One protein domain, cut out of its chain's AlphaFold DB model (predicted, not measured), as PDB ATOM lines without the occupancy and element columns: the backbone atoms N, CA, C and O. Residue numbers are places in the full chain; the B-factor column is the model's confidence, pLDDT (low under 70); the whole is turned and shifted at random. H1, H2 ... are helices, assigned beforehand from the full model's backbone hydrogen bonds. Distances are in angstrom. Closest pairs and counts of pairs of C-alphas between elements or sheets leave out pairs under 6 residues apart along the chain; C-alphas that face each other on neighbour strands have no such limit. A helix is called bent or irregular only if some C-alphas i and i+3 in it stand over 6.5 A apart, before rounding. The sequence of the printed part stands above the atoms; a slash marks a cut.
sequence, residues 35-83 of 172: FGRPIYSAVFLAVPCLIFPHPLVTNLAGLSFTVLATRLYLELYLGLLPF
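AT A GLANCE: This is residues 35 to 83 of the 172 residues of an uncharacterized protein of Pseudozyma aphidis (strain ATCC 32657 / CBS 517.83 / DSM 70725 / JCM 10318 / NBRC 10182 / NRRL Y-7954 / St-0401) (UniProt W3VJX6). A long helix, H2, and a shorter one, H1, make an open helical hairpin in the shape of a V, closed at the turn of residues 52 to 54 and spreading toward its two free ends. The printed part has 49 residues with two named helices, H1 then H2, and no named strand; the class is all helix. The whole is loose, with a radius of gyration of the C-alphas of 13.6 A, and flat, spanning 45 by 24 by 10 A.

IN THESE COORDINATES: H2, residues 55 to 80, is 36.4 A long, from C-alpha 55 at (116.003, 87.634, 153.124) to C-alpha 80 at (97.098, 105.665, 127.759). H1, residues 37 to 51, begins at C-alpha 37 at (113.082, 97.062, 128.930) and is 23.4 A long; it is neither bent nor irregular, but only just: C-alphas 45 and 48 are 6.4 A apart.

HOW THE PARTS SIT: H2 touches H1 with residues 58 to 62 alone, and H1 touches H2 with residues 48 to 49 alone; the closest C-alphas, of Pro 48 and Thr 58, are 6.3 A apart. The two run opposite ways at a shallow tilt of 33 degrees, only just short of steep. In H2 every O i to N i+4 pair is within hydrogen-bond range; in H1, 7 of 11 are.

THE WHOLE: The C-alphas farthest apart, of Pro 53 and Phe 83, are 44.9 A apart. Residues 35 to 43 and 66 to 83 stand free. The link from H1 to H2 is tight, and the printed part has no cut. The mean pLDDT of the printed part is 72.5; residues 35 to 50, 52 and 81 to 83 are under 70.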
ATOM      1  N   PHE A  35     115.663 102.127 124.248       48.19
ATOM      2  CA  PHE A  35     116.482 101.047 124.794       48.19
ATOM      3  C   PHE A  35     116.341 101.017 126.315       48.19
ATOM      4  O   PHE A  35     117.001 101.776 127.013       48.19
ATOM      5  N   GLY A  36     115.498 100.137 126.865       44.69
ATOM      6  CA  GLY A  36     115.422 100.071 128.328       44.69
ATOM      7  C   GLY A  36     114.698  98.907 128.983       44.69
ATOM      8  O   GLY A  36     114.937  98.666 130.161       44.69
ATOM      9  N   ARG A  37     113.864  98.134 128.279       52.72
ATOM     10  CA  ARG A  37     113.082  97.062 128.930       52.72
ATOM     11  C   ARG A  37     113.908  96.071 129.785       52.72
ATOM     12  O   ARG A  37     113.457  95.786 130.892       52.72
ATOM     13  N   PRO A  38     115.102  95.591 129.379       53.12
ATOM     14  CA  PRO A  38     115.868  94.663 130.217       53.12
ATOM     15  C   PRO A  38     116.726  95.352 131.293       53.12
ATOM     16  O   PRO A  38     116.903  94.800 132.378       53.12
ATOM     17  N   ILE A  39     117.232  96.564 131.039       59.28
ATOM     18  CA  ILE A  39     118.150  97.258 131.963       59.28
ATOM     19  C   ILE A  39     117.394  97.770 133.191       59.28
ATOM     20  O   ILE A  39     117.883  97.632 134.312       59.28
ATOM     21  N   TYR A  40     116.172  98.279 133.007       59.31
ATOM     22  CA  TYR A  40     115.349  98.711 134.134       59.31
ATOM     23  C   TYR A  40     115.022  97.541 135.066       59.31
ATOM     24  O   TYR A  40     115.178  97.675 136.273       59.31
ATOM     25  N   SER A  41     114.679  96.367 134.532       58.91
ATOM     26  CA  SER A  41     114.380  95.191 135.361       58.91
ATOM     27  C   SER A  41     115.577  94.750 136.216       58.91
ATOM     28  O   SER A  41     115.417  94.507 137.412       58.91
ATOM     29  N   ALA A  42     116.784  94.718 135.642       58.94
ATOM     30  CA  ALA A  42     117.983  94.291 136.362       58.94
ATOM     31  C   ALA A  42     118.395  95.278 137.470       58.94
ATOM     32  O   ALA A  42     118.710  94.859 138.585       58.94
ATOM     33  N   VAL A  43     118.346  96.587 137.196       65.69
ATOM     34  CA  VAL A  43     118.686  97.616 138.195       65.69
ATOM     35  C   VAL A  43     117.637  97.659 139.312       65.69
ATOM     36  O   VAL A  43     118.001  97.742 140.485       65.69
ATOM     37  N   PHE A  44     116.349  97.514 138.984       63.38
ATOM     38  CA  PHE A  44     115.274  97.516 139.984       63.38
ATOM     39  C   PHE A  44     115.297  96.301 140.920       63.38
ATOM     40  O   PHE A  44     114.912  96.430 142.079       63.38
ATOM     41  N   LEU A  45     115.781  95.143 140.463       64.38
ATOM     42  CA  LEU A  45     115.921  93.953 141.310       64.38
ATOM     43  C   LEU A  45     117.210  93.955 142.145       64.38
ATOM     44  O   LEU A  45     117.239  93.372 143.228       64.38
ATOM     45  N   ALA A  46     118.275  94.613 141.679       64.81
ATOM     46  CA  ALA A  46     119.566  94.608 142.366       64.81
ATOM     47  C   ALA A  46     119.629  95.569 143.570       64.81
ATOM     48  O   ALA A  46     120.280  95.260 144.568       64.81
ATOM     49  N   VAL A  47     118.948  96.718 143.508       69.19
ATOM     50  CA  VAL A  47     119.018  97.754 144.559       69.19
ATOM     51  C   VAL A  47     118.450  97.289 145.916       69.19
ATOM     52  O   VAL A  47     119.129  97.484 146.927       69.19
ATOM     53  N   PRO A  48     117.283  96.615 145.999       61.75
ATOM     54  CA  PRO A  48     116.752  96.124 147.275       61.75
ATOM     55  C   PRO A  48     117.654  95.077 147.947       61.75
ATOM     56  O   PRO A  48     117.748  95.035 149.175       61.75
ATOM     57  N   CYS A  49     118.354  94.267 147.146       63.53
ATOM     58  CA  CYS A  49     119.259  93.220 147.622       63.53
ATOM     59  C   CYS A  49     120.521  93.776 148.301       63.53
ATOM     60  O   CYS A  49     121.096  93.104 149.153       63.53
ATOM     61  N   LEU A  50     120.946  94.998 147.957       69.56
ATOM     62  CA  LEU A  50     122.120  95.636 148.564       69.56
ATOM     63  C   LEU A  50     121.801  96.358 149.881       69.56
ATOM     64  O   LEU A  50     122.680  96.494 150.729       69.56
ATOM     65  N   ILE A  51     120.560  96.817 150.063       71.25
ATOM     66  CA  ILE A  51     120.165  97.634 151.222       71.25
ATOM     67  C   ILE A  51     119.716  96.755 152.397       71.25
ATOM     68  O   ILE A  51     119.977  97.085 153.555       71.25
ATOM     69  N   PHE A  52     119.091  95.607 152.120       66.69
ATOM     70  CA  PHE A  52     118.584  94.707 153.152       66.69
ATOM     71  C   PHE A  52     119.198  93.312 153.003       66.69
ATOM     72  O   PHE A  52     118.705  92.516 152.206       66.69
ATOM     73  N   PRO A  53     120.230  92.964 153.799       70.81
ATOM     74  CA  PRO A  53     120.850  91.637 153.744       70.81
ATOM     75  C   PRO A  53     119.953  90.536 154.331       70.81
ATOM     76  O   PRO A  53     120.301  89.358 154.283       70.81
ATOM     77  N   HIS A  54     118.812  90.902 154.926       79.88
ATOM     78  CA  HIS A  54     117.911  89.956 155.564       79.88
ATOM     79  C   HIS A  54     116.842  89.463 154.572       79.88
ATOM     80  O   HIS A  54     115.974  90.250 154.188       79.88
ATOM     81  N   PRO A  55     116.807  88.159 154.233       77.94
ATOM     82  CA  PRO A  55     116.003  87.634 153.124       77.94
ATOM     83  C   PRO A  55     114.495  87.876 153.284       77.94
ATOM     84  O   PRO A  55     113.792  88.115 152.308       77.94
ATOM     85  N   LEU A  56     113.983  87.874 154.521       75.62
ATOM     86  CA  LEU A  56     112.574  88.194 154.786       75.62
ATOM     87  C   LEU A  56     112.210  89.650 154.460       75.62
ATOM     88  O   LEU A  56     111.124  89.901 153.943       75.62
ATOM     89  N   VAL A  57     113.107  90.600 154.735       76.12
ATOM     90  CA  VAL A  57     112.855  92.025 154.471       76.12
ATOM     91  C   VAL A  57     112.910  92.285 152.970       76.12
ATOM     92  O   VAL A  57     112.039  92.971 152.440       76.12
ATOM     93  N   THR A  58     113.860  91.662 152.270       76.19
ATOM     94  CA  THR A  58     113.979  91.745 150.809       76.19
ATOM     95  C   THR A  58     112.743  91.177 150.109       76.19
ATOM     96  O   THR A  58     112.239  91.795 149.175       76.19
ATOM     97  N   ASN A  59     112.195  90.055 150.591       78.00
ATOM     98  CA  ASN A  59     110.979  89.459 150.028       78.00
ATOM     99  C   ASN A  59     109.735  90.335 150.239       78.00
ATOM    100  O   ASN A  59     108.967  90.548 149.301       78.00
ATOM    101  N   LEU A  60     109.536  90.875 151.447       79.50
ATOM    102  CA  LEU A  60     108.391  91.749 151.727       79.50
ATOM    103  C   LEU A  60     108.482  93.075 150.962       79.50
ATOM    104  O   LEU A  60     107.482  93.521 150.398       79.50
ATOM    105  N   ALA A  61     109.674  93.672 150.899       78.31
ATOM    106  CA  ALA A  61     109.921  94.882 150.120       78.31
ATOM    107  C   ALA A  61     109.765  94.635 148.610       78.31
ATOM    108  O   ALA A  61     109.191  95.459 147.905       78.31
ATOM    109  N   GLY A  62     110.219  93.481 148.112       82.06
ATOM    110  CA  GLY A  62     110.037  93.087 146.716       82.06
ATOM    111  C   GLY A  62     108.561  92.923 146.345       82.06
ATOM    112  O   GLY A  62     108.136  93.400 145.294       82.06
ATOM    113  N   LEU A  63     107.757  92.311 147.220       82.00
ATOM    114  CA  LEU A  63     106.317  92.151 146.997       82.00
ATOM    115  C   LEU A  63     105.575  93.490 147.003       82.00
ATOM    116  O   LEU A  63     104.814  93.759 146.072       82.00
ATOM    117  N   SER A  64     105.804  94.344 148.005       78.88
ATOM    118  CA  SER A  64     105.150  95.659 148.071       78.88
ATOM    119  C   SER A  64     105.517  96.524 146.866       78.88
ATOM    120  O   SER A  64     104.647  97.158 146.264       78.88
ATOM    121  N   PHE A  65     106.782  96.471 146.449       82.62
ATOM    122  CA  PHE A  65     107.252  97.160 145.260       82.62
ATOM    123  C   PHE A  65     106.618  96.608 143.975       82.62
ATOM    124  O   PHE A  65     106.149  97.382 143.146       82.62
ATOM    125  N   THR A  66     106.527  95.284 143.824       83.44
ATOM    126  CA  THR A  66     105.898  94.648 142.652       83.44
ATOM    127  C   THR A  66     104.423  95.025 142.541       83.44
ATOM    128  O   THR A  66     103.945  95.325 141.448       83.44
ATOM    129  N   VAL A  67     103.700  95.076 143.662       88.25
ATOM    130  CA  VAL A  67     102.297  95.517 143.695       88.25
ATOM    131  C   VAL A  67     102.173  96.979 143.260       88.25
ATOM    132  O   VAL A  67     101.331  97.293 142.417       88.25
ATOM    133  N   LEU A  68     103.028  97.867 143.775       86.50
ATOM    134  CA  LEU A  68     103.037  99.281 143.386       86.50
ATOM    135  C   LEU A  68     103.389  99.467 141.906       86.50
ATOM    136  O   LEU A  68     102.691 100.197 141.208       86.50
ATOM    137  N   ALA A  69     104.413  98.769 141.414       84.56
ATOM    138  CA  ALA A  69     104.823  98.813 140.016       84.56
ATOM    139  C   ALA A  69     103.719  98.288 139.088       84.56
ATOM    140  O   ALA A  69     103.438  98.903 138.065       84.56
ATOM    141  N   THR A  70     103.045  97.201 139.470       86.75
ATOM    142  CA  THR A  70     101.925  96.632 138.702       86.75
ATOM    143  C   THR A  70     100.746  97.597 138.662       86.75
ATOM    144  O   THR A  70     100.159  97.798 137.602       86.75
ATOM    145  N   ARG A  71     100.414  98.236 139.791       88.25
ATOM    146  CA  ARG A  71      99.354  99.248 139.847       88.25
ATOM    147  C   ARG A  71      99.689 100.453 138.975       88.25
ATOM    148  O   ARG A  71      98.848 100.880 138.199       88.25
ATOM    149  N   LEU A  72     100.909 100.970 139.071       87.12
ATOM    150  CA  LEU A  72     101.350 102.126 138.292       87.12
ATOM    151  C   LEU A  72     101.397 101.795 136.795       87.12
ATOM    152  O   LEU A  72     100.971 102.602 135.977       87.12
ATOM    153  N   TYR A  73     101.823 100.580 136.443       84.62
ATOM    154  CA  TYR A  73     101.752 100.068 135.078       84.62
ATOM    155  C   TYR A  73     100.308  99.971 134.578       84.62
ATOM    156  O   TYR A  73     100.034 100.406 133.468       84.62
ATOM    157  N   LEU A  74      99.384  99.438 135.383       87.56
ATOM    158  CA  LEU A  74      97.962  99.353 135.036       87.56
ATOM    159  C   LEU A  74      97.345 100.731 134.825       87.56
ATOM    160  O   LEU A  74      96.679 100.925 133.819       87.56
ATOM    161  N   GLU A  75      97.588 101.683 135.723       82.75
ATOM    162  CA  GLU A  75      97.101 103.064 135.599       82.75
ATOM    163  C   GLU A  75      97.661 103.741 134.343       82.75
ATOM    164  O   GLU A  75      96.930 104.395 133.606       82.75
ATOM    165  N   LEU A  76      98.948 103.543 134.052       83.75
ATOM    166  CA  LEU A  76      99.586 104.118 132.873       83.75
ATOM    167  C   LEU A  76      99.097 103.446 131.584       83.75
ATOM    168  O   LEU A  76      98.866 104.121 130.591       83.75
ATOM    169  N   TYR A  77      98.887 102.130 131.601       80.94
ATOM    170  CA  TYR A  77      98.379 101.375 130.459       80.94
ATOM    171  C   TYR A  77      96.899 101.677 130.189       80.94
ATOM    172  O   TYR A  77      96.519 101.900 129.045       80.94
ATOM    173  N   LEU A  78      96.069 101.731 131.233       81.44
ATOM    174  CA  LEU A  78      94.644 102.055 131.133       81.44
ATOM    175  C   LEU A  78      94.411 103.538 130.834       81.44
ATOM    176  O   LEU A  78      93.490 103.858 130.092       81.44
ATOM    177  N   GLY A  79      95.244 104.433 131.365       77.56
ATOM    178  CA  GLY A  79      95.172 105.871 131.096       77.56
ATOM    179  C   GLY A  79      95.716 106.276 129.723       77.56
ATOM    180  O   GLY A  79      95.331 107.322 129.207       77.56
ATOM    181  N   LEU A  80      96.594 105.464 129.123       70.81
ATOM    182  CA  LEU A  80      97.098 105.665 127.759       70.81
ATOM    183  C   LEU A  80      96.304 104.913 126.696       70.81
ATOM    184  O   LEU A  80      96.524 105.172 125.513       70.81
ATOM    185  N   LEU A  81      95.406 103.997 127.076       67.25
ATOM    186  CA  LEU A  81      94.442 103.477 126.120       67.25
ATOM    187  C   LEU A  81      93.593 104.671 125.683       67.25
ATOM    188  O   LEU A  81      92.923 105.262 126.533       67.25
ATOM    189  N   PRO A  82      93.648 105.074 124.399       61.38
ATOM    190  CA  PRO A  82      92.767 106.109 123.909       61.38
ATOM    191  C   PRO A  82      91.361 105.595 124.180       61.38
ATOM    192  O   PRO A  82      90.930 104.591 123.616       61.38
ATOM    193  N   PHE A  83      90.684 106.242 125.125       55.62
ATOM    194  CA  PHE A  83      89.257 106.098 125.304       55.62
ATOM    195  C   PHE A  83      88.681 106.695 124.029       55.62
ATOM    196  O   PHE A  83      88.428 107.894 123.965       55.62
TER     197      PHE A  83